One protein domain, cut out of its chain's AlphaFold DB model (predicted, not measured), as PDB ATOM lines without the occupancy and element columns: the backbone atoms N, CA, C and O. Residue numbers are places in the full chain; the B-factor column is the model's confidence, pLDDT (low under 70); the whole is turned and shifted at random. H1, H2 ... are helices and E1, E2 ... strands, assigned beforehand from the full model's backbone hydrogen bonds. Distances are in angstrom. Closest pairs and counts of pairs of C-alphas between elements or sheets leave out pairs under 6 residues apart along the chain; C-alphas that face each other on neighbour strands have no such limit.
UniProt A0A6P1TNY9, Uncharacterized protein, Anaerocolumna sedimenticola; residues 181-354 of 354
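Overview. This is residues 181 to 354 of the 354 residues of an uncharacterized protein of Anaerocolumna sedimenticola (UniProt A0A6P1TNY9). A four-stranded sheet, E1 to E4, has three helices, H1, H2 and H6, over one face; past its edge strand E4 a smaller second part, made of H3, H4 and the hairpin E5 and E6, packs on the first through H6. From this second part residues 298 to 304 stick out as a free loop. The printed part has 174 residues with six named helices and six named strands, in the order H1 H2 E1 E2 E3 E4 H3 H4 E5 E6 H5 H6; the larger sheet runs E1 E2 E3 E4 and the smaller E5 E6, both antiparallel. The class is mixed, helices and strands. The whole is compact, with a radius of gyration of the C-alphas of 16.4 A and spans of 50 by 36 by 34 A.

Arrangement. Begin with the sheet of E1, residues 208 to 211, E2, residues 218 to 224, E3, residues 241 to 248, and E4, residues 256 to 261. It is a meander, each strand the antiparallel neighbour of the one before, with edge strands E1 and E4. Look for N 210 and O 220 of the hairpin E1 and E2, 2.8 A apart, N 246 and O 219 of the hairpin E2 and E3, also 2.8 A, and N 259 and O 245 of the hairpin E3 and E4, 2.8 A. E3 bends by 54 degrees at residue 244. Three helices lie on the same face, making two layers, helices on one face of a sheet: H1, residues 181 to 188, H2, residues 192 to 204, and H6, residues 336 to 352. H6 has a height over the sheet of 9.9 A and runs along the strands, over E3 and E4, at 3 degrees to E3 on the local plane. H1, at a height of 8.5 A, runs across the strands, at 69 degrees to E2 on the local plane. H2 touches residues 336 to 343 of H6, at a shallow tilt of 14 degrees, the same way; the closest C-alphas, of Ala 194 and Glu 336, are 4.9 A apart. H6 is the hub, touching three helices. With residues 341 to 345 it touches H4, residues 277 to 286, about perpendicular at 77 degrees, the closest C-alphas being those of Leu 279 and Cys 345, 6.5 A apart. With residues 349 to 352 it only just touches H3, residues 265 to 270, with 3 pairs of C-alphas within 8 A; the closest are those of Val 268 and Ile 349, 6.4 A apart. Farther out find the hairpin E5, residues 309 to 313, and E6, residues 317 to 321, with N 318 and O 312 at 2.8 A. The closest C-alphas of H3 and E5, those of Lys 266 and Ile 310, are 7.2 A apart. H5, residues 325 to 328, only grazes the larger sheet. Each O i to N i+4 pair is within hydrogen-bond range in H1, H2, H3, H4 and H6; H5 is too short for such a pair.

Along the chain. Find C-alpha 181 at (13.459, -65.680, 31.234), where H1 begins. H2 covers 18.1 A from first to last C-alpha, E2 18.6 A and E3 20.5 A. H6 runs 24.3 A, from C-alpha 336 at (13.536, -51.289, 16.740) to C-alpha 352 at (36.457, -47.778, 24.126).

Size, cuts and confidence. The two C-alphas farthest apart, of Glu 193 and Thr 302, are 52.5 A apart. The printed part has no cut, and its long links are E2 to E3, 16 residues, and H4 to E5, 22 residues. The mean pLDDT of the printed part is 94.7, and no printed residue is under 70; H5 has a mean of 79.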
ATOM      1  N   ALA A 181      13.500 -67.133  31.125       98.12
ATOM      2  CA  ALA A 181      13.459 -65.680  31.234       98.12
ATOM      3  C   ALA A 181      13.613 -65.003  29.862       98.12
ATOM      4  O   ALA A 181      12.947 -63.997  29.632       98.12
ATOM      5  N   CYS A 182      14.413 -65.559  28.941       97.94
ATOM      6  CA  CYS A 182      14.531 -65.036  27.578       97.94
ATOM      7  C   CYS A 182      13.176 -65.014  26.863       97.94
ATOM      8  O   CYS A 182      12.745 -63.946  26.439       97.94
ATOM      9  N   ASP A 183      12.453 -66.135  26.832       97.94
ATOM     10  CA  ASP A 183      11.137 -66.207  26.178       97.94
ATOM     11  C   ASP A 183      10.094 -65.312  26.843       97.94
ATOM     12  O   ASP A 183       9.308 -64.648  26.168       97.94
ATOM     13  N   ILE A 184      10.089 -65.276  28.180       98.50
ATOM     14  CA  ILE A 184       9.182 -64.411  28.937       98.50
ATOM     15  C   ILE A 184       9.411 -62.955  28.531       98.50
ATOM     16  O   ILE A 184       8.458 -62.255  28.199       98.50
ATOM     17  N   TYR A 185      10.661 -62.491  28.525       98.50
ATOM     18  CA  TYR A 185      10.956 -61.103  28.188       98.50
ATOM     19  C   TYR A 185      10.837 -60.808  26.697       98.50
ATOM     20  O   TYR A 185      10.437 -59.697  26.364       98.50
ATOM     21  N   LYS A 186      11.063 -61.788  25.818       98.25
ATOM     22  CA  LYS A 186      10.743 -61.688  24.392       98.25
ATOM     23  C   LYS A 186       9.252 -61.422  24.192       98.25
ATOM     24  O   LYS A 186       8.894 -60.435  23.566       98.25
ATOM     25  N   ARG A 187       8.375 -62.206  24.824       97.62
ATOM     26  CA  ARG A 187       6.920 -61.982  24.771       97.62
ATOM     27  C   ARG A 187       6.513 -60.624  25.355       97.62
ATOM     28  O   ARG A 187       5.597 -59.977  24.856       97.62
ATOM     29  N   LEU A 188       7.169 -60.191  26.433       97.06
ATOM     30  CA  LEU A 188       6.816 -58.968  27.162       97.06
ATOM     31  C   LEU A 188       7.467 -57.687  26.608       97.06
ATOM     32  O   LEU A 188       7.144 -56.599  27.079       97.06
ATOM     33  N   CYS A 189       8.375 -57.774  25.632       97.25
ATOM     34  CA  CYS A 189       9.128 -56.610  25.149       97.25
ATOM     35  C   CYS A 189       8.361 -55.703  24.181       97.25
ATOM     36  O   CYS A 189       8.873 -54.651  23.812       97.25
ATOM     37  N   GLY A 190       7.166 -56.097  23.738       95.19
ATOM     38  CA  GLY A 190       6.353 -55.347  22.778       95.19
ATOM     39  C   GLY A 190       6.690 -55.612  21.304       95.19
ATOM     40  O   GLY A 190       5.763 -55.669  20.500       95.19
ATOM     41  N   LYS A 191       7.965 -55.824  20.940       97.56
ATOM     42  CA  LYS A 191       8.391 -56.157  19.566       97.56
ATOM     43  C   LYS A 191       9.460 -57.255  19.559       97.56
ATOM     44  O   LYS A 191      10.650 -56.988  19.723       97.56
ATOM     45  N   GLU A 192       9.025 -58.498  19.352       98.00
ATOM     46  CA  GLU A 192       9.879 -59.687  19.487       98.00
ATOM     47  C   GLU A 192      11.126 -59.650  18.594       98.00
ATOM     48  O   GLU A 192      12.213 -59.976  19.064       98.00
ATOM     49  N   GLU A 193      11.007 -59.193  17.345       98.38
ATOM     50  CA  GLU A 193      12.125 -59.179  16.392       98.38
ATOM     51  C   GLU A 193      13.218 -58.172  16.796       98.38
ATOM     52  O   GLU A 193      14.409 -58.415  16.597       98.38
ATOM     53  N   ALA A 194      12.832 -57.047  17.410       98.50
ATOM     54  CA  ALA A 194      13.782 -56.062  17.929       98.50
ATOM     55  C   ALA A 194      14.537 -56.609  19.151       98.50
ATOM     56  O   ALA A 194      15.743 -56.394  19.297       98.50
ATOM     57  N   PHE A 195      13.846 -57.360  20.010       98.56
ATOM     58  CA  PHE A 195      14.471 -58.041  21.138       98.56
ATOM     59  C   PHE A 195      15.421 -59.153  20.681       98.56
ATOM     60  O   PHE A 195      16.553 -59.204  21.155       98.56
ATOM     61  N   GLU A 196      15.020 -59.989  19.720       98.44
ATOM     62  CA  GLU A 196      15.893 -61.013  19.130       98.44
ATOM     63  C   GLU A 196      17.165 -60.408  18.533       98.44
ATOM     64  O   GLU A 196      18.260 -60.888  18.814       98.44
ATOM     65  N   LYS A 197      17.044 -59.310  17.775       98.62
ATOM     66  CA  LYS A 197      18.193 -58.572  17.228       98.62
ATOM     67  C   LYS A 197      19.178 -58.159  18.328       98.62
ATOM     68  O   LYS A 197      20.386 -58.340  18.174       98.62
ATOM     69  N   LEU A 198      18.668 -57.631  19.442       98.75
ATOM     70  CA  LEU A 198      19.479 -57.233  20.593       98.75
ATOM     71  C   LEU A 198      20.148 -58.434  21.276       98.75
ATOM     72  O   LEU A 198      21.337 -58.362  21.587       98.75
ATOM     73  N   ILE A 199      19.415 -59.526  21.503       98.38
ATOM     74  CA  ILE A 199      19.960 -60.730  22.143       98.38
ATOM     75  C   ILE A 199      21.028 -61.394  21.271       98.38
ATOM     76  O   ILE A 199      22.108 -61.684  21.778       98.38
ATOM     77  N   ASN A 200      20.783 -61.543  19.967       98.62
ATOM     78  CA  ASN A 200      21.762 -62.104  19.034       98.62
ATOM     79  C   ASN A 200      23.065 -61.295  19.056       98.62
ATOM     80  O   ASN A 200      24.142 -61.867  19.204       98.62
ATOM     81  N   PHE A 201      22.975 -59.959  19.020       98.75
ATOM     82  CA  PHE A 201      24.151 -59.100  19.162       98.75
ATOM     83  C   PHE A 201      24.911 -59.366  20.472       98.75
ATOM     84  O   PHE A 201      26.137 -59.476  20.461       98.75
ATOM     85  N   LEU A 202      24.207 -59.462  21.604       98.69
ATOM     86  CA  LEU A 202      24.821 -59.699  22.913       98.69
ATOM     87  C   LEU A 202      25.550 -61.051  22.953       98.69
ATOM     88  O   LEU A 202      26.697 -61.117  23.397       98.69
ATOM     89  N   GLU A 203      24.922 -62.114  22.457       98.12
ATOM     90  CA  GLU A 203      25.516 -63.454  22.418       98.12
ATOM     91  C   GLU A 203      26.733 -63.511  21.482       98.12
ATOM     92  O   GLU A 203      27.809 -63.955  21.892       98.12
ATOM     93  N   GLU A 204      26.615 -62.974  20.265       98.38
ATOM     94  CA  GLU A 204      27.703 -62.916  19.278       98.38
ATOM     95  C   GLU A 204      28.903 -62.087  19.759       98.38
ATOM     96  O   GLU A 204      30.046 -62.365  19.393       98.38
ATOM     97  N   ASN A 205      28.667 -61.089  20.617       98.12
ATOM     98  CA  ASN A 205      29.709 -60.223  21.167       98.12
ATOM     99  C   ASN A 205      30.173 -60.653  22.568       98.12
ATOM    100  O   ASN A 205      30.852 -59.889  23.260       98.12
ATOM    101  N   GLY A 206      29.869 -61.886  22.986       97.38
ATOM    102  CA  GLY A 206      30.441 -62.501  24.186       97.38
ATOM    103  C   GLY A 206      29.913 -61.938  25.505       97.38
ATOM    104  O   GLY A 206      30.623 -61.979  26.513       97.38
ATOM    105  N   TYR A 207      28.695 -61.393  25.518       98.12
ATOM    106  CA  TYR A 207      27.994 -61.091  26.762       98.12
ATOM    107  C   TYR A 207      27.469 -62.392  27.380       98.12
ATOM    108  O   TYR A 207      26.884 -63.239  26.709       98.12
ATOM    109  N   ILE A 208      27.665 -62.549  28.684       97.00
ATOM    110  CA  ILE A 208      27.248 -63.722  29.448       97.00
ATOM    111  C   ILE A 208      25.795 -63.541  29.882       97.00
ATOM    112  O   ILE A 208      25.469 -62.562  30.560       97.00
ATOM    113  N   ARG A 209      24.939 -64.505  29.533       97.69
ATOM    114  CA  ARG A 209      23.559 -64.578  30.022       97.69
ATOM    115  C   ARG A 209      23.518 -65.038  31.475       97.69
ATOM    116  O   ARG A 209      24.147 -66.029  31.841       97.69
ATOM    117  N   ILE A 210      22.723 -64.354  32.286       97.25
ATOM    118  CA  ILE A 210      22.396 -64.733  33.657       97.25
ATOM    119  C   ILE A 210      20.875 -64.747  33.782       97.25
ATOM    120  O   ILE A 210      20.217 -63.707  33.740       97.25
ATOM    121  N   ASP A 211      20.331 -65.945  33.951       96.75
ATOM    122  CA  ASP A 211      18.916 -66.164  34.208       96.75
ATOM    123  C   ASP A 211      18.635 -66.138  35.716       96.75
ATOM    124  O   ASP A 211      19.378 -66.688  36.530       96.75
ATOM    125  N   ASN A 212      17.507 -65.544  36.080       95.38
ATOM    126  CA  ASN A 212      16.906 -65.594  37.406       95.38
ATOM    127  C   ASN A 212      17.755 -65.050  38.571       95.38
ATOM    128  O   ASN A 212      17.707 -65.567  39.698       95.38
ATOM    129  N   ARG A 213      18.537 -63.993  38.316       93.00
ATOM    130  CA  ARG A 213      19.330 -63.313  39.351       93.00
ATOM    131  C   ARG A 213      18.437 -62.870  40.517       93.00
ATOM    132  O   ARG A 213      17.301 -62.447  40.322       93.00
ATOM    133  N   ASP A 214      18.963 -62.987  41.734       89.50
ATOM    134  CA  ASP A 214      18.268 -62.648  42.985       89.50
ATOM    135  C   ASP A 214      16.987 -63.480  43.249       89.50
ATOM    136  O   ASP A 214      16.105 -63.049  43.989       89.50
ATOM    137  N   ASN A 215      16.900 -64.695  42.679       90.06
ATOM    138  CA  ASN A 215      15.761 -65.620  42.812       90.06
ATOM    139  C   ASN A 215      14.425 -65.011  42.336       90.06
ATOM    140  O   ASN A 215      13.365 -65.254  42.914       90.06
ATOM    141  N   GLN A 216      14.485 -64.221  41.265       93.06
ATOM    142  CA  GLN A 216      13.341 -63.604  40.589       93.06
ATOM    143  C   GLN A 216      13.360 -63.974  39.110       93.06
ATOM    144  O   GLN A 216      14.404 -64.353  38.601       93.06
ATOM    145  N   ILE A 217      12.244 -63.821  38.394       96.31
ATOM    146  CA  ILE A 217      12.263 -63.902  36.927       96.31
ATOM    147  C   ILE A 217      12.970 -62.659  36.395       96.31
ATOM    148  O   ILE A 217      12.389 -61.579  36.334       96.31
ATOM    149  N   ALA A 218      14.238 -62.803  36.043       96.94
ATOM    150  CA  ALA A 218      15.089 -61.728  35.554       96.94
ATOM    151  C   ALA A 218      16.033 -62.277  34.487       96.94
ATOM    152  O   ALA A 218      16.437 -63.439  34.555       96.94
ATOM    153  N   LEU A 219      16.381 -61.434  33.523       98.25
ATOM    154  CA  LEU A 219      17.318 -61.767  32.460       98.25
ATOM    155  C   LEU A 219      18.374 -60.677  32.384       98.25
ATOM    156  O   LEU A 219      18.068 -59.521  32.106       98.25
ATOM    157  N   ASP A 220      19.623 -61.036  32.625       98.25
ATOM    158  CA  ASP A 220      20.757 -60.145  32.433       98.25
ATOM    159  C   ASP A 220      21.650 -60.703  31.319       98.25
ATOM    160  O   ASP A 220      21.901 -61.904  31.263       98.25
ATOM    161  N   TYR A 221      22.167 -59.828  30.461       98.44
ATOM    162  CA  TYR A 221      23.318 -60.129  29.606       98.44
ATOM    163  C   TYR A 221      24.411 -59.154  29.984       98.44
ATOM    164  O   TYR A 221      24.182 -57.942  29.961       98.44
ATOM    165  N   VAL A 222      25.574 -59.665  30.375       97.50
ATOM    166  CA  VAL A 222      26.629 -58.841  30.964       97.50
ATOM    167  C   VAL A 222      28.006 -59.156  30.412       97.50
ATOM    168  O   VAL A 222      28.347 -60.302  30.144       97.50
ATOM    169  N   LYS A 223      28.836 -58.126  30.317       96.69
ATOM    170  CA  LYS A 223      30.259 -58.239  30.008       96.69
ATOM    171  C   LYS A 223      31.032 -57.397  31.004       96.69
ATOM    172  O   LYS A 223      30.667 -56.243  31.231       96.69
ATOM    173  N   ASN A 224      32.041 -57.978  31.649       95.56
ATOM    174  CA  ASN A 224      32.868 -57.266  32.619       95.56
ATOM    175  C   ASN A 224      33.961 -56.469  31.893       95.56
ATOM    176  O   ASN A 224      34.682 -57.027  31.072       95.56
ATOM    177  N   TYR A 225      34.091 -55.185  32.223       94.56
ATOM    178  CA  TYR A 225      35.126 -54.286  31.696       94.56
ATOM    179  C   TYR A 225      36.144 -53.878  32.763       94.56
ATOM    180  O   TYR A 225      36.947 -52.966  32.548       94.56
ATOM    181  N   ASP A 226      36.094 -54.490  33.945       91.25
ATOM    182  CA  ASP A 226      37.112 -54.335  34.975       91.25
ATOM    183  C   ASP A 226      38.074 -55.530  34.981       91.25
ATOM    184  O   ASP A 226      37.717 -56.663  34.675       91.25
ATOM    185  N   SER A 227      39.310 -55.249  35.377       85.44
ATOM    186  CA  SER A 227      40.380 -56.221  35.604       85.44
ATOM    187  C   SER A 227      40.037 -57.260  36.674       85.44
ATOM    188  O   SER A 227      40.567 -58.368  36.664       85.44
ATOM    189  N   LYS A 228      39.172 -56.889  37.625       88.19
ATOM    190  CA  LYS A 228      38.712 -57.765  38.697       88.19
ATOM    191  C   LYS A 228      37.312 -58.250  38.390       88.19
ATOM    192  O   LYS A 228      36.440 -57.468  38.014       88.19
ATOM    193  N   GLU A 229      37.078 -59.526  38.647       85.81
ATOM    194  CA  GLU A 229      35.724 -60.050  38.696       85.81
ATOM    195  C   GLU A 229      34.976 -59.379  39.857       85.81
ATOM    196  O   GLU A 229      35.475 -59.276  40.983       85.81
ATOM    197  N   GLN A 230      33.811 -58.817  39.555       87.38
ATOM    198  CA  GLN A 230      32.938 -58.155  40.516       87.38
ATOM    199  C   GLN A 230      31.548 -58.775  40.401       87.38
ATOM    200  O   GLN A 230      31.158 -59.190  39.312       87.38
ATOM    201  N   PRO A 231      30.765 -58.823  41.488       90.81
ATOM    202  CA  PRO A 231      29.381 -59.249  41.380       90.81
ATOM    203  C   PRO A 231      28.597 -58.262  40.511       90.81
ATOM    204  O   PRO A 231      28.735 -57.041  40.655       90.81
ATOM    205  N   VAL A 232      27.746 -58.801  39.641       92.56
ATOM    206  CA  VAL A 232      26.792 -58.017  38.854       92.56
ATOM    207  C   VAL A 232      25.831 -57.310  39.804       92.56
ATOM    208  O   VAL A 232      25.219 -57.940  40.668       92.56
ATOM    209  N   LYS A 233      25.687 -55.993  39.645       91.44
ATOM    210  CA  LYS A 233      24.740 -55.182  40.424       91.44
ATOM    211  C   LYS A 233      23.476 -54.942  39.614       91.44
ATOM    212  O   LYS A 233      23.364 -55.353  38.461       91.44
ATOM    213  N   ASP A 234      22.508 -54.240  40.183       89.44
ATOM    214  CA  ASP A 234      21.417 -53.712  39.373       89.44
ATOM    215  C   ASP A 234      21.919 -52.698  38.349       89.44
ATOM    216  O   ASP A 234      22.844 -51.936  38.624       89.44
ATOM    217  N   ALA A 235      21.278 -52.662  37.180       90.00
ATOM    218  CA  ALA A 235      21.730 -51.849  36.052       90.00
ATOM    219  C   ALA A 235      21.878 -50.352  36.382       90.00
ATOM    220  O   ALA A 235      22.783 -49.695  35.876       90.00
ATOM    221  N   TRP A 236      21.044 -49.821  37.282       85.12
ATOM    222  CA  TRP A 236      21.133 -48.433  37.740       85.12
ATOM    223  C   TRP A 236      22.349 -48.149  38.639       85.12
ATOM    224  O   TRP A 236      22.782 -47.001  38.733       85.12
ATOM    225  N   ALA A 237      22.892 -49.177  39.293       86.06
ATOM    226  CA  ALA A 237      24.040 -49.110  40.199       86.06
ATOM    227  C   ALA A 237      25.333 -49.668  39.578       86.06
ATOM    228  O   ALA A 237      26.383 -49.671  40.231       86.06
ATOM    229  N   GLU A 238      25.247 -50.192  38.358       89.31
ATOM    230  CA  GLU A 238      26.329 -50.899  37.694       89.31
ATOM    231  C   GLU A 238      27.449 -49.937  37.277       89.31
ATOM    232  O   GLU A 238      27.206 -48.804  36.864       89.31
ATOM    233  N   ARG A 239      28.698 -50.381  37.432       89.62
ATOM    234  CA  ARG A 239      29.895 -49.580  37.131       89.62
ATOM    235  C   ARG A 239      30.955 -50.351  36.360       89.62
ATOM    236  O   ARG A 239      31.776 -49.711  35.708       89.62
ATOM    237  N   THR A 240      30.953 -51.677  36.447       92.38
ATOM    238  CA  THR A 240      31.986 -52.541  35.867       92.38
ATOM    239  C   THR A 240      31.444 -53.387  34.724       92.38
ATOM    240  O   THR A 240      32.187 -53.665  33.791       92.38
ATOM    241  N   HIS A 241      30.154 -53.733  34.745       95.19
ATOM    242  CA  HIS A 241      29.524 -54.521  33.686       95.19
ATOM    243  C   HIS A 241      28.737 -53.660  32.695       95.19
ATOM    244  O   HIS A 241      27.956 -52.798  33.091       95.19
ATOM    245  N   GLY A 242      28.898 -53.920  31.404       96.12
ATOM    246  CA  GLY A 242      27.979 -53.440  30.366       96.12
ATOM    247  C   GLY A 242      27.034 -54.537  29.915       96.12
ATOM    248  O   GLY A 242      27.228 -55.697  30.268       96.12
ATOM    249  N   GLY A 243      26.014 -54.163  29.148       97.25
ATOM    250  CA  GLY A 243      24.977 -55.067  28.646       97.25
ATOM    251  C   GLY A 243      23.583 -54.614  29.069       97.25
ATOM    252  O   GLY A 243      23.348 -53.412  29.196       97.25
ATOM    253  N   ILE A 244      22.661 -55.544  29.306       97.88
ATOM    254  CA  ILE A 244      21.259 -55.228  29.617       97.88
ATOM    255  C   ILE A 244      20.743 -55.958  30.862       97.88
ATOM    256  O   ILE A 244      21.378 -56.877  31.381       97.88
ATOM    257  N   SER A 245      19.587 -55.520  31.353       97.50
ATOM    258  CA  SER A 245      18.806 -56.179  32.401       97.50
ATOM    259  C   SER A 245      17.324 -56.075  32.061       97.50
ATOM    260  O   SER A 245      16.843 -54.963  31.868       97.50
ATOM    261  N   ALA A 246      16.600 -57.186  32.007       97.81
ATOM    262  CA  ALA A 246      15.150 -57.230  31.874       97.81
ATOM    263  C   ALA A 246      14.534 -57.760  33.175       97.81
ATOM    264  O   ALA A 246      14.986 -58.769  33.729       97.81
ATOM    265  N   LYS A 247      13.543 -57.035  33.694       96.25
ATOM    266  CA  LYS A 247      12.939 -57.285  35.006       96.25
ATOM    267  C   LYS A 247      11.439 -56.986  35.005       96.25
ATOM    268  O   LYS A 247      10.938 -56.226  34.177       96.25
ATOM    269  N   TYR A 248      10.750 -57.549  35.994       95.94
ATOM    270  CA  TYR A 248       9.337 -57.326  36.267       95.94
ATOM    271  C   TYR A 248       9.174 -56.827  37.710       95.94
ATOM    272  O   TYR A 248       9.615 -57.481  38.652       95.94
ATOM    273  N   ASP A 249       8.546 -55.668  37.903       95.38
ATOM    274  CA  ASP A 249       8.223 -55.103  39.215       95.38
ATOM    275  C   ASP A 249       6.709 -54.862  39.312       95.38
ATOM    276  O   ASP A 249       6.213 -53.880  38.760       95.38
ATOM    277  N   PRO A 250       5.940 -55.703  40.028       95.12
ATOM    278  CA  PRO A 250       4.498 -55.516  40.112       95.12
ATOM    279  C   PRO A 250       4.102 -54.299  40.953       95.12
ATOM    280  O   PRO A 250       2.918 -54.030  41.083       95.12
ATOM    281  N   PHE A 251       5.043 -53.561  41.554       95.44
ATOM    282  CA  PHE A 251       4.732 -52.443  42.448       95.44
ATOM    283  C   PHE A 251       4.510 -51.132  41.700       95.44
ATOM    284  O   PHE A 251       4.210 -50.118  42.327       95.44
ATOM    285  N   ILE A 252       4.696 -51.134  40.382       94.06
ATOM    286  CA  ILE A 252       4.673 -49.941  39.540       94.06
ATOM    287  C   ILE A 252       3.691 -50.108  38.386       94.06
ATOM    288  O   ILE A 252       3.373 -51.226  37.983       94.06
ATOM    289  N   TRP A 253       3.233 -48.988  37.826       91.44
ATOM    290  CA  TRP A 253       2.259 -48.989  36.729       91.44
ATOM    291  C   TRP A 253       2.710 -49.756  35.486       91.44
ATOM    292  O   TRP A 253       1.901 -50.473  34.905       91.44
ATOM    293  N   GLN A 254       3.980 -49.616  35.105       92.06
ATOM    294  CA  GLN A 254       4.594 -50.320  33.977       92.06
ATOM    295  C   GLN A 254       5.575 -51.366  34.520       92.06
ATOM    296  O   GLN A 254       6.738 -51.022  34.781       92.06
ATOM    297  N   PRO A 255       5.102 -52.600  34.783       94.31
ATOM    298  CA  PRO A 255       5.842 -53.556  35.591       94.31
ATOM    299  C   PRO A 255       7.041 -54.145  34.857       94.31
ATOM    300  O   PRO A 255       8.077 -54.359  35.481       94.31
ATOM    301  N   VAL A 256       6.933 -54.356  33.546       95.75
ATOM    302  CA  VAL A 256       8.037 -54.822  32.704       95.75
ATOM    303  C   VAL A 256       8.975 -53.664  32.404       95.75
ATOM    304  O   VAL A 256       8.536 -52.545  32.122       95.75
ATOM    305  N   TYR A 257      10.278 -53.927  32.469       95.69
ATOM    306  CA  TYR A 257      11.270 -52.970  32.017       95.69
ATOM    307  C   TYR A 257      12.598 -53.590  31.619       95.69
ATOM    308  O   TYR A 257      13.006 -54.638  32.116       95.69
ATOM    309  N   PHE A 258      13.299 -52.846  30.774       97.25
ATOM    310  CA  PHE A 258      14.597 -53.168  30.215       97.25
ATOM    311  C   PHE A 258      15.557 -52.025  30.517       97.25
ATOM    312  O   PHE A 258      15.255 -50.864  30.247       97.25
ATOM    313  N   CYS A 259      16.710 -52.328  31.092       96.69
ATOM    314  CA  CYS A 259      17.739 -51.355  31.421       96.69
ATOM    315  C   CYS A 259      18.999 -51.610  30.604       96.69
ATOM    316  O   CYS A 259      19.470 -52.745  30.548       96.69
ATOM    317  N   LEU A 260      19.606 -50.546  30.085       97.38
ATOM    318  CA  LEU A 260      20.973 -50.577  29.568       97.38
ATOM    319  C   LEU A 260      21.965 -50.322  30.713       97.38
ATOM    320  O   LEU A 260      21.800 -49.394  31.511       97.38
ATOM    321  N   ARG A 261      23.017 -51.136  30.780       95.25
ATOM    322  CA  ARG A 261      24.124 -51.012  31.734       95.25
ATOM    323  C   ARG A 261      25.255 -50.222  31.083       95.25
ATOM    324  O   ARG A 261      25.797 -50.644  30.064       95.25
ATOM    325  N   LEU A 262      25.619 -49.092  31.689       93.38
ATOM    326  CA  LEU A 262      26.698 -48.222  31.213       93.38
ATOM    327  C   LEU A 262      27.903 -48.276  32.164       93.38
ATOM    328  O   LEU A 262      27.970 -47.478  33.105       93.38
ATOM    329  N   PRO A 263      28.865 -49.188  31.936       93.75
ATOM    330  CA  PRO A 263      30.055 -49.309  32.764       93.75
ATOM    331  C   PRO A 263      30.987 -48.123  32.532       93.75
ATOM    332  O   PRO A 263      30.931 -47.471  31.488       93.75
ATOM    333  N   LYS A 264      31.855 -47.843  33.512       92.88
ATOM    334  CA  LYS A 264      32.941 -46.851  33.410       92.88
ATOM    335  C   LYS A 264      32.506 -45.550  32.721       92.88
ATOM    336  O   LYS A 264      33.206 -45.001  31.874       92.88
ATOM    337  N   THR A 265      31.334 -45.031  33.098       92.88
ATOM    338  CA  THR A 265      30.616 -43.979  32.356       92.88
ATOM    339  C   THR A 265      31.475 -42.750  32.057       92.88
ATOM    340  O   THR A 265      31.353 -42.156  30.993       92.88
ATOM    341  N   LYS A 266      32.380 -42.370  32.970       94.56
ATOM    342  CA  LYS A 266      33.310 -41.256  32.745       94.56
ATOM    343  C   LYS A 266      34.233 -41.507  31.551       94.56
ATOM    344  O   LYS A 266      34.430 -40.595  30.758       94.56
ATOM    345  N   GLU A 267      34.797 -42.706  31.433       95.56
ATOM    346  CA  GLU A 267      35.695 -43.093  30.339       95.56
ATOM    347  C   GLU A 267      34.925 -43.117  29.015       95.56
ATOM    348  O   GLU A 267      35.319 -42.443  28.066       95.56
ATOM    349  N   VAL A 268      33.755 -43.766  28.998       95.94
ATOM    350  CA  VAL A 268      32.877 -43.835  27.817       95.94
ATOM    351  C   VAL A 268      32.468 -42.437  27.339       95.94
ATOM    352  O   VAL A 268      32.623 -42.110  26.165       95.94
ATOM    353  N   LEU A 269      31.993 -41.571  28.242       96.44
ATOM    354  CA  LEU A 269      31.564 -40.214  27.886       96.44
ATOM    355  C   LEU A 269      32.733 -39.268  27.576       96.44
ATOM    356  O   LEU A 269      32.535 -38.272  26.886       96.44
ATOM    357  N   SER A 270      33.955 -39.561  28.027       97.25
ATOM    358  CA  SER A 270      35.136 -38.782  27.616       97.25
ATOM    359  C   SER A 270      35.435 -38.956  26.124       97.25
ATOM    360  O   SER A 270      35.995 -38.058  25.498       97.25
ATOM    361  N   ALA A 271      34.998 -40.072  25.534       97.50
ATOM    362  CA  ALA A 271      35.085 -40.341  24.107       97.50
ATOM    363  C   ALA A 271      33.857 -39.842  23.310       97.50
ATOM    364  O   ALA A 271      33.722 -40.170  22.139       97.50
ATOM    365  N   PHE A 272      32.973 -39.017  23.888       98.00
ATOM    366  CA  PHE A 272      31.712 -38.601  23.250       98.00
ATOM    367  C   PHE A 272      31.868 -38.052  21.822       98.00
ATOM    368  O   PHE A 272      31.078 -38.378  20.945       98.00
ATOM    369  N   LYS A 273      32.920 -37.268  21.551       97.38
ATOM    370  CA  LYS A 273      33.166 -36.695  20.216       97.38
ATOM    371  C   LYS A 273      33.457 -37.737  19.127       97.38
ATOM    372  O   LYS A 273      33.334 -37.404  17.956       97.38
ATOM    373  N   SER A 274      33.879 -38.950  19.491       97.69
ATOM    374  CA  SER A 274      34.119 -40.037  18.533       97.69
ATOM    375  C   SER A 274      32.901 -40.944  18.337       97.69
ATOM    376  O   SER A 274      32.960 -41.856  17.512       97.69
ATOM    377  N   MET A 275      31.811 -40.707  19.075       98.19
ATOM    378  CA  MET A 275      30.519 -41.337  18.817       98.19
ATOM    379  C   MET A 275      29.921 -40.759  17.534       98.19
ATOM    380  O   MET A 275      30.030 -39.559  17.277       98.19
ATOM    381  N   GLU A 276      29.249 -41.604  16.761       97.69
ATOM    382  CA  GLU A 276      28.405 -41.164  15.651       97.69
ATOM    383  C   GLU A 276      27.213 -40.325  16.136       97.69
ATOM    384  O   GLU A 276      26.829 -40.371  17.308       97.69
ATOM    385  N   GLU A 277      26.625 -39.548  15.227       97.44
ATOM    386  CA  GLU A 277      25.646 -38.512  15.568       97.44
ATOM    387  C   GLU A 277      24.403 -39.053  16.291       97.44
ATOM    388  O   GLU A 277      23.976 -38.470  17.293       97.44
ATOM    389  N   GLU A 278      23.873 -40.187  15.832       97.75
ATOM    390  CA  GLU A 278      22.709 -40.849  16.429       97.75
ATOM    391  C   GLU A 278      23.002 -41.345  17.852       97.75
ATOM    392  O   GLU A 278      22.181 -41.184  18.758       97.75
ATOM    393  N   LEU A 279      24.204 -41.884  18.094       98.12
ATOM    394  CA  LEU A 279      24.615 -42.301  19.434       98.12
ATOM    395  C   LEU A 279      24.804 -41.089  20.357       98.12
ATOM    396  O   LEU A 279      24.413 -41.137  21.525       98.12
ATOM    397  N   GLN A 280      25.348 -39.982  19.845       98.38
ATOM    398  CA  GLN A 280      25.420 -38.734  20.605       98.38
ATOM    399  C   GLN A 280      24.024 -38.247  21.021       98.38
ATOM    400  O   GLN A 280      23.841 -37.852  22.175       98.38
ATOM    401  N   ASP A 281      23.037 -38.314  20.119       97.88
ATOM    402  CA  ASP A 281      21.644 -37.967  20.426       97.88
ATOM    403  C   ASP A 281      21.035 -38.893  21.465       97.88
ATOM    404  O   ASP A 281      20.400 -38.421  22.407       97.88
ATOM    405  N   PHE A 282      21.261 -40.197  21.342       97.62
ATOM    406  CA  PHE A 282      20.786 -41.172  22.312       97.62
ATOM    407  C   PHE A 282      21.343 -40.891  23.716       97.62
ATOM    408  O   PHE A 282      20.583 -40.768  24.682       97.62
ATOM    409  N   ILE A 283      22.658 -40.695  23.833       96.94
ATOM    410  CA  ILE A 283      23.315 -40.366  25.104       96.94
ATOM    411  C   ILE A 283      22.795 -39.036  25.660       96.94
ATOM    412  O   ILE A 283      22.439 -38.953  26.839       96.94
ATOM    413  N   ILE A 284      22.702 -37.991  24.830       96.75
ATOM    414  CA  ILE A 284      22.164 -36.697  25.257       96.75
ATOM    415  C   ILE A 284      20.706 -36.831  25.666       96.75
ATOM    416  O   ILE A 284      20.321 -36.180  26.626       96.75
ATOM    417  N   LYS A 285      19.880 -37.634  24.999       95.62
ATOM    418  CA  LYS A 285      18.461 -37.807  25.326       95.62
ATOM    419  C   LYS A 285      18.301 -38.478  26.685       95.62
ATOM    420  O   LYS A 285      17.668 -37.900  27.573       95.62
ATOM    421  N   TYR A 286      18.935 -39.629  26.882       95.25
ATOM    422  CA  TYR A 286      18.679 -40.473  28.046       95.25
ATOM    423  C   TYR A 286      19.563 -40.143  29.248       95.25
ATOM    424  O   TYR A 286      19.061 -40.145  30.369       95.25
ATOM    425  N   ASN A 287      20.831 -39.752  29.088       95.00
ATOM    426  CA  ASN A 287      21.663 -39.494  30.264       95.00
ATOM    427  C   ASN A 287      21.072 -38.372  31.132       95.00
ATOM    428  O   ASN A 287      20.669 -37.313  30.633       95.00
ATOM    429  N   LYS A 288      21.035 -38.574  32.454       92.81
ATOM    430  CA  LYS A 288      20.585 -37.535  33.386       92.81
ATOM    431  C   LYS A 288      21.468 -36.296  33.227       92.81
ATOM    432  O   LYS A 288      22.695 -36.401  33.237       92.81
ATOM    433  N   LYS A 289      20.850 -35.118  33.118       94.12
ATOM    434  CA  LYS A 289      21.566 -33.837  33.138       94.12
ATOM    435  C   LYS A 289      21.804 -33.426  34.586       94.12
ATOM    436  O   LYS A 289      20.975 -33.686  35.465       94.12
ATOM    437  N   CYS A 290      22.970 -32.845  34.844       94.00
ATOM    438  CA  CYS A 290      23.290 -32.298  36.151       94.00
ATOM    439  C   CYS A 290      22.348 -31.126  36.447       94.00
ATOM    440  O   CYS A 290      22.316 -30.145  35.715       94.00
ATOM    441  N   ASP A 291      21.597 -31.258  37.532       92.12
ATOM    442  CA  ASP A 291      20.624 -30.300  38.060       92.12
ATOM    443  C   ASP A 291      21.043 -29.784  39.445       92.12
ATOM    444  O   ASP A 291      20.241 -29.202  40.166       92.12
ATOM    445  N   ASN A 292      22.295 -30.035  39.844       91.31
ATOM    446  CA  ASN A 292      22.831 -29.699  41.162       91.31
ATOM    447  C   ASN A 292      22.021 -30.277  42.343       91.31
ATOM    448  O   ASN A 292      22.011 -29.691  43.420       91.31
ATOM    449  N   CYS A 293      21.419 -31.467  42.195       90.19
ATOM    450  CA  CYS A 293      20.651 -32.144  43.258       90.19
ATOM    451  C   CYS A 293      21.411 -32.460  44.567       90.19
ATOM    452  O   CYS A 293      20.818 -32.975  45.510       90.19
ATOM    453  N   GLY A 294      22.726 -32.235  44.630       89.31
ATOM    454  CA  GLY A 294      23.529 -32.420  45.843       89.31
ATOM    455  C   GLY A 294      23.889 -33.868  46.198       89.31
ATOM    456  O   GLY A 294      24.748 -34.077  47.045       89.31
ATOM    457  N   TYR A 295      23.339 -34.889  45.530       89.75
ATOM    458  CA  TYR A 295      23.590 -36.294  45.903       89.75
ATOM    459  C   TYR A 295      25.084 -36.682  45.901       89.75
ATOM    460  O   TYR A 295      25.578 -37.332  46.819       89.75
ATOM    461  N   CYS A 296      25.842 -36.250  44.888       91.06
ATOM    462  CA  CYS A 296      27.286 -36.519  44.792       91.06
ATOM    463  C   CYS A 296      28.136 -35.760  45.828       91.06
ATOM    464  O   CYS A 296      29.278 -36.146  46.103       91.06
ATOM    465  N   THR A 297      27.586 -34.698  46.416       93.31
ATOM    466  CA  THR A 297      28.263 -33.811  47.366       93.31
ATOM    467  C   THR A 297      27.726 -33.941  48.791       93.31
ATOM    468  O   THR A 297      28.350 -33.419  49.702       93.31
ATOM    469  N   GLN A 298      26.648 -34.699  49.022       91.06
ATOM    470  CA  GLN A 298      25.924 -34.752  50.302       91.06
ATOM    471  C   GLN A 298      26.778 -35.173  51.508       91.06
ATOM    472  O   GLN A 298      26.475 -34.813  52.641       91.06
ATOM    473  N   THR A 299      27.832 -35.960  51.282       90.31
ATOM    474  CA  THR A 299      28.736 -36.425  52.346       90.31
ATOM    475  C   THR A 299      29.917 -35.493  52.586       90.31
ATOM    476  O   THR A 299      30.666 -35.693  53.542       90.31
ATOM    477  N   ASP A 300      30.117 -34.493  51.728       90.44
ATOM    478  CA  ASP A 300      31.189 -33.524  51.888       90.44
ATOM    479  C   ASP A 300      30.760 -32.385  52.817       90.44
ATOM    480  O   ASP A 300      30.046 -31.466  52.427       90.44
ATOM    481  N   LYS A 301      31.255 -32.430  54.055       89.81
ATOM    482  CA  LYS A 301      31.017 -31.384  55.056       89.81
ATOM    483  C   LYS A 301      31.804 -30.094  54.792       89.81
ATOM    484  O   LYS A 301      31.515 -29.087  55.426       89.81
ATOM    485  N   THR A 302      32.798 -30.117  53.901       90.31
ATOM    486  CA  THR A 302      33.630 -28.940  53.591       90.31
ATOM    487  C   THR A 302      32.977 -28.007  52.572       90.31
ATOM    488  O   THR A 302      33.370 -26.849  52.467       90.31
ATOM    489  N   GLY A 303      31.997 -28.505  51.808       86.31
ATOM    490  CA  GLY A 303      31.349 -27.765  50.723       86.31
ATOM    491  C   GLY A 303      32.240 -27.523  49.498       86.31
ATOM    492  O   GLY A 303      31.868 -26.746  48.623       86.31
ATOM    493  N   THR A 304      33.409 -28.162  49.414       91.19
ATOM    494  CA  THR A 304      34.388 -27.929  48.336       91.19
ATOM    495  C   THR A 304      34.241 -28.901  47.166       91.19
ATOM    496  O   THR A 304      34.692 -28.615  46.051       91.19
ATOM    497  N   ARG A 305      33.599 -30.056  47.381       92.25
ATOM    498  CA  ARG A 305      33.381 -31.062  46.345       92.25
ATOM    499  C   ARG A 305      32.457 -30.501  45.271       92.25
ATOM    500  O   ARG A 305      31.307 -30.153  45.523       92.25
ATOM    501  N   LYS A 306      32.954 -30.481  44.037       92.19
ATOM    502  CA  LYS A 306      32.164 -30.082  42.872       92.19
ATOM    503  C   LYS A 306      31.165 -31.178  42.475       92.19
ATOM    504  O   LYS A 306      31.449 -32.363  42.686       92.19
ATOM    505  N   PRO A 307      30.028 -30.811  41.859       93.50
ATOM    506  CA  PRO A 307      29.100 -31.779  41.296       93.50
ATOM    507  C   PRO A 307      29.780 -32.728  40.297       93.50
ATOM    508  O   PRO A 307      30.595 -32.305  39.479       93.50
ATOM    509  N   ASN A 308      29.433 -34.014  40.355       93.94
ATOM    510  CA  ASN A 308      30.048 -35.054  39.530       93.94
ATOM    511  C   ASN A 308      29.330 -35.198  38.174       93.94
ATOM    512  O   ASN A 308      28.371 -35.969  38.038       93.94
ATOM    513  N   TYR A 309      29.795 -34.444  37.180       95.75
ATOM    514  CA  TYR A 309      29.331 -34.502  35.793       95.75
ATOM    515  C   TYR A 309      30.500 -34.386  34.806       95.75
ATOM    516  O   TYR A 309      31.607 -33.999  35.180       95.75
ATOM    517  N   ILE A 310      30.230 -34.703  33.541       96.50
ATOM    518  CA  ILE A 310      31.100 -34.396  32.402       96.50
ATOM    519  C   ILE A 310      30.358 -33.484  31.425       96.50
ATOM    520  O   ILE A 310      29.164 -33.673  31.191       96.50
ATOM    521  N   THR A 311      31.043 -32.479  30.886       97.69
ATOM    522  CA  THR A 311      30.483 -31.608  29.848       97.69
ATOM    523  C   THR A 311      30.802 -32.189  28.480       97.69
ATOM    524  O   THR A 311      31.970 -32.405  28.156       97.69
ATOM    525  N   VAL A 312      29.771 -32.430  27.676       97.31
ATOM    526  CA  VAL A 312      29.900 -32.820  26.266       97.31
ATOM    527  C   VAL A 312      29.320 -31.725  25.376       97.31
ATOM    528  O   VAL A 312      28.411 -31.014  25.800       97.31
ATOM    529  N   ASN A 313      29.829 -31.584  24.153       96.50
ATOM    530  CA  ASN A 313      29.383 -30.555  23.214       96.50
ATOM    531  C   ASN A 313      28.751 -31.198  21.972       96.50
ATOM    532  O   ASN A 313      29.385 -32.038  21.335       96.50
ATOM    533  N   LYS A 314      27.525 -30.781  21.638       94.81
ATOM    534  CA  LYS A 314      26.839 -31.071  20.365       94.81
ATOM    535  C   LYS A 314      26.029 -29.842  19.955       94.81
ATOM    536  O   LYS A 314      24.859 -29.715  20.307       94.81
ATOM    537  N   GLY A 315      26.691 -28.849  19.361       94.81
ATOM    538  CA  GLY A 315      26.100 -27.532  19.060       94.81
ATOM    539  C   GLY A 315      25.822 -26.653  20.293       94.81
ATOM    540  O   GLY A 315      25.753 -25.434  20.179       94.81
ATOM    541  N   LYS A 316      25.726 -27.254  21.480       96.56
ATOM    542  CA  LYS A 316      25.755 -26.616  22.800       96.56
ATOM    543  C   LYS A 316      26.359 -27.564  23.833       96.56
ATOM    544  O   LYS A 316      26.512 -28.759  23.568       96.56
ATOM    545  N   ASP A 317      26.655 -27.027  25.008       97.69
ATOM    546  CA  ASP A 317      27.202 -27.795  26.123       97.69
ATOM    547  C   ASP A 317      26.102 -28.497  26.928       97.69
ATOM    548  O   ASP A 317      25.072 -27.913  27.275       97.69
ATOM    549  N   TYR A 318      26.348 -29.763  27.259       97.56
ATOM    550  CA  TYR A 318      25.485 -30.601  28.084       97.56
ATOM    551  C   TYR A 318      26.281 -31.167  29.258       97.56
ATOM    552  O   TYR A 318      27.238 -31.916  29.069       97.56
ATOM    553  N   ASN A 319      25.849 -30.866  30.482       97.00
ATOM    554  CA  ASN A 319      26.442 -31.419  31.699       97.00
ATOM    555  C   ASN A 319      25.774 -32.754  32.042       97.00
ATOM    556  O   ASN A 319      24.683 -32.781  32.615       97.00
ATOM    557  N   LEU A 320      26.413 -33.867  31.691       95.94
ATOM    558  CA  LEU A 320      25.897 -35.223  31.873       95.94
ATOM    559  C   LEU A 320      26.342 -35.806  33.223       95.94
ATOM    560  O   LEU A 320      27.531 -35.874  33.530       95.94
ATOM    561  N   CYS A 321      25.383 -36.220  34.053       93.88
ATOM    562  CA  CYS A 321      25.630 -36.793  35.376       93.88
ATOM    563  C   CYS A 321      26.284 -38.178  35.274       93.88
ATOM    564  O   CYS A 321      25.828 -39.025  34.506       93.88
ATOM    565  N   LEU A 322      27.302 -38.421  36.107       92.31
ATOM    566  CA  LEU A 322      28.064 -39.676  36.121       92.31
ATOM    567  C   LEU A 322      27.602 -40.690  37.182       92.31
ATOM    568  O   LEU A 322      28.091 -41.814  37.193       92.31
ATOM    569  N   LEU A 323      26.707 -40.313  38.102       86.75
ATOM    570  CA  LEU A 323      26.275 -41.206  39.192       86.75
ATOM    571  C   LEU A 323      25.024 -42.021  38.893       86.75
ATOM    572  O   LEU A 323      24.836 -43.069  39.499       86.75
ATOM    573  N   PHE A 324      24.172 -41.526  38.002       75.94
ATOM    574  CA  PHE A 324      22.850 -42.093  37.756       75.94
ATOM    575  C   PHE A 324      22.557 -42.339  36.274       75.94
ATOM    576  O   PHE A 324      21.461 -42.003  35.822       75.94
ATOM    577  N   PRO A 325      23.505 -42.879  35.487       71.94
ATOM    578  CA  PRO A 325      23.227 -43.143  34.085       71.94
ATOM    579  C   PRO A 325      22.060 -44.134  33.956       71.94
ATOM    580  O   PRO A 325      21.043 -43.799  33.355       71.94
ATOM    581  N   GLY A 326      22.129 -45.296  34.613       71.25
ATOM    582  CA  GLY A 326      21.174 -46.390  34.398       71.25
ATOM    583  C   GLY A 326      19.731 -46.151  34.869       71.25
ATOM    584  O   GLY A 326      18.857 -46.915  34.480       71.25
ATOM    585  N   PHE A 327      19.434 -45.100  35.648       82.19
ATOM    586  CA  PHE A 327      18.037 -44.775  35.988       82.19
ATOM    587  C   PHE A 327      17.227 -44.311  34.778       82.19
ATOM    588  O   PHE A 327      16.026 -44.557  34.716       82.19
ATOM    589  N   ASN A 328      17.875 -43.650  33.820       89.00
ATOM    590  CA  ASN A 328      17.178 -43.097  32.667       89.00
ATOM    591  C   ASN A 328      17.292 -43.969  31.417       89.00
ATOM    592  O   ASN A 328      16.440 -43.857  30.541       89.00
ATOM    593  N   TYR A 329      18.306 -44.833  31.316       94.56
ATOM    594  CA  TYR A 329      18.362 -45.837  30.250       94.56
ATOM    595  C   TYR A 329      17.499 -47.040  30.613       94.56
ATOM    596  O   TYR A 329      17.988 -48.159  30.765       94.56
ATOM    597  N   CYS A 330      16.216 -46.767  30.812       94.56
ATOM    598  CA  CYS A 330      15.235 -47.733  31.233       94.56
ATOM    599  C   CYS A 330      13.974 -47.575  30.386       94.56
ATOM    600  O   CYS A 330      13.418 -46.481  30.288       94.56
ATOM    601  N   PHE A 331      13.542 -48.671  29.786       96.12
ATOM    602  CA  PHE A 331      12.505 -48.722  28.768       96.12
ATOM    603  C   PHE A 331      11.430 -49.704  29.213       96.12
ATOM    604  O   PHE A 331      11.729 -50.662  29.923       96.12
ATOM    605  N   THR A 332      10.179 -49.448  28.854       95.25
ATOM    606  CA  THR A 332       9.048 -50.341  29.161       95.25
ATOM    607  C   THR A 332       8.775 -51.337  28.038       95.25
ATOM    608  O   THR A 332       8.031 -52.286  28.237       95.25
ATOM    609  N   ASP A 333       9.404 -51.129  26.885       96.25
ATOM    610  CA  ASP A 333       9.393 -51.977  25.703       96.25
ATOM    611  C   ASP A 333      10.757 -51.898  24.988       96.25
ATOM    612  O   ASP A 333      11.609 -51.070  25.323       96.25
ATOM    613  N   ILE A 334      10.979 -52.790  24.025       97.94
ATOM    614  CA  ILE A 334      12.126 -52.784  23.118       97.94
ATOM    615  C   ILE A 334      11.579 -52.668  21.700       97.94
ATOM    616  O   ILE A 334      11.244 -53.665  21.074       97.94
ATOM    617  N   GLN A 335      11.472 -51.435  21.209       97.38
ATOM    618  CA  GLN A 335      11.202 -51.152  19.796       97.38
ATOM    619  C   GLN A 335      12.498 -51.209  18.977       97.38
ATOM    620  O   GLN A 335      13.597 -51.227  19.542       97.38
ATOM    621  N   GLU A 336      12.385 -51.199  17.648       97.38
ATOM    622  CA  GLU A 336      13.536 -51.289  16.740       97.38
ATOM    623  C   GLU A 336      14.564 -50.175  16.997       97.38
ATOM    624  O   GLU A 336      15.753 -50.451  17.153       97.38
ATOM    625  N   GLU A 337      14.117 -48.931  17.188       97.06
ATOM    626  CA  GLU A 337      15.009 -47.797  17.449       97.06
ATOM    627  C   GLU A 337      15.711 -47.905  18.811       97.06
ATOM    628  O   GLU A 337      16.848 -47.449  18.977       97.06
ATOM    629  N   VAL A 338      15.039 -48.500  19.804       97.25
ATOM    630  CA  VAL A 338      15.607 -48.729  21.141       97.25
ATOM    631  C   VAL A 338      16.673 -49.815  21.073       97.25
ATOM    632  O   VAL A 338      17.776 -49.602  21.581       97.25
ATOM    633  N   ALA A 339      16.371 -50.944  20.423       98.44
ATOM    634  CA  ALA A 339      17.323 -52.031  20.217       98.44
ATOM    635  C   ALA A 339      18.572 -51.533  19.476       98.44
ATOM    636  O   ALA A 339      19.689 -51.733  19.954       98.44
ATOM    637  N   ASP A 340      18.395 -50.788  18.385       98.50
ATOM    638  CA  ASP A 340      19.501 -50.255  17.586       98.50
ATOM    639  C   ASP A 340      20.360 -49.268  18.367       98.50
ATOM    640  O   ASP A 340      21.591 -49.335  18.327       98.50
ATOM    641  N   SER A 341      19.727 -48.391  19.145       98.38
ATOM    642  CA  SER A 341      20.449 -47.459  20.008       98.38
ATOM    643  C   SER A 341      21.241 -48.178  21.104       98.38
ATOM    644  O   SER A 341      22.381 -47.801  21.393       98.38
ATOM    645  N   MET A 342      20.671 -49.230  21.709       98.38
ATOM    646  CA  MET A 342      21.375 -50.060  22.690       98.38
ATOM    647  C   MET A 342      22.570 -50.775  22.054       98.38
ATOM    648  O   MET A 342      23.667 -50.705  22.606       98.38
ATOM    649  N   ILE A 343      22.391 -51.397  20.885       98.75
ATOM    650  CA  ILE A 343      23.454 -52.095  20.146       98.75
ATOM    651  C   ILE A 343      24.591 -51.131  19.786       98.75
ATOM    652  O   ILE A 343      25.757 -51.428  20.060       98.75
ATOM    653  N   ARG A 344      24.276 -49.951  19.234       98.62
ATOM    654  CA  ARG A 344      25.270 -48.905  18.920       98.62
ATOM    655  C   ARG A 344      26.039 -48.479  20.167       98.62
ATOM    656  O   ARG A 344      27.266 -48.380  20.141       98.62
ATOM    657  N   CYS A 345      25.333 -48.272  21.278       98.19
ATOM    658  CA  CYS A 345      25.950 -47.876  22.537       98.19
ATOM    659  C   CYS A 345      26.887 -48.962  23.087       98.19
ATOM    660  O   CYS A 345      28.030 -48.666  23.433       98.19
ATOM    661  N   LEU A 346      26.443 -50.218  23.114       98.38
ATOM    662  CA  LEU A 346      27.236 -51.354  23.590       98.38
ATOM    663  C   LEU A 346      28.453 -51.618  22.699       98.38
ATOM    664  O   LEU A 346      29.551 -51.812  23.214       98.38
ATOM    665  N   SER A 347      28.295 -51.515  21.379       98.44
ATOM    666  CA  SER A 347      29.399 -51.620  20.416       98.44
ATOM    667  C   SER A 347      30.462 -50.544  20.649       98.44
ATOM    668  O   SER A 347      31.666 -50.804  20.586       98.44
ATOM    669  N   PHE A 348      30.030 -49.317  20.953       98.50
ATOM    670  CA  PHE A 348      30.935 -48.226  21.294       98.50
ATOM    671  C   PHE A 348      31.649 -48.459  22.633       98.50
ATOM    672  O   PHE A 348      32.855 -48.230  22.727       98.50
ATOM    673  N   ILE A 349      30.937 -48.954  23.650       97.56
ATOM    674  CA  ILE A 349      31.527 -49.340  24.940       97.56
ATOM    675  C   ILE A 349      32.604 -50.412  24.731       97.56
ATOM    676  O   ILE A 349      33.726 -50.241  25.205       97.56
ATOM    677  N   ASP A 350      32.298 -51.458  23.962       97.06
ATOM    678  CA  ASP A 350      33.237 -52.523  23.596       97.06
ATOM    679  C   ASP A 350      34.478 -51.998  22.876       97.06
ATOM    680  O   ASP A 350      35.565 -52.544  23.028       97.06
ATOM    681  N   LYS A 351      34.347 -50.936  22.081       97.12
ATOM    682  CA  LYS A 351      35.482 -50.313  21.397       97.12
ATOM    683  C   LYS A 351      36.355 -49.492  22.346       97.12
ATOM    684  O   LYS A 351      37.573 -49.507  22.199       97.12
ATOM    685  N   VAL A 352      35.748 -48.739  23.262       97.12
ATOM    686  CA  VAL A 352      36.457 -47.778  24.126       97.12
ATOM    687  C   VAL A 352      37.084 -48.440  25.350       97.12
ATOM    688  O   VAL A 352      38.135 -47.992  25.795       97.12
ATOM    689  N   LEU A 353      36.453 -49.482  25.894       94.62
ATOM    690  CA  LEU A 353      36.874 -50.135  27.139       94.62
ATOM    691  C   LEU A 353      37.631 -51.456  26.927       94.62
ATOM    692  O   LEU A 353      37.807 -52.201  27.892       94.62
ATOM    693  N   LYS A 354      38.012 -51.756  25.680       80.06
ATOM    694  CA  LYS A 354      38.759 -52.958  25.295       80.06
ATOM    695  C   LYS A 354      40.138 -53.039  25.937       80.06
ATOM    696  O   LYS A 354      40.825 -51.994  25.992       80.06
TER     697      LYS A 354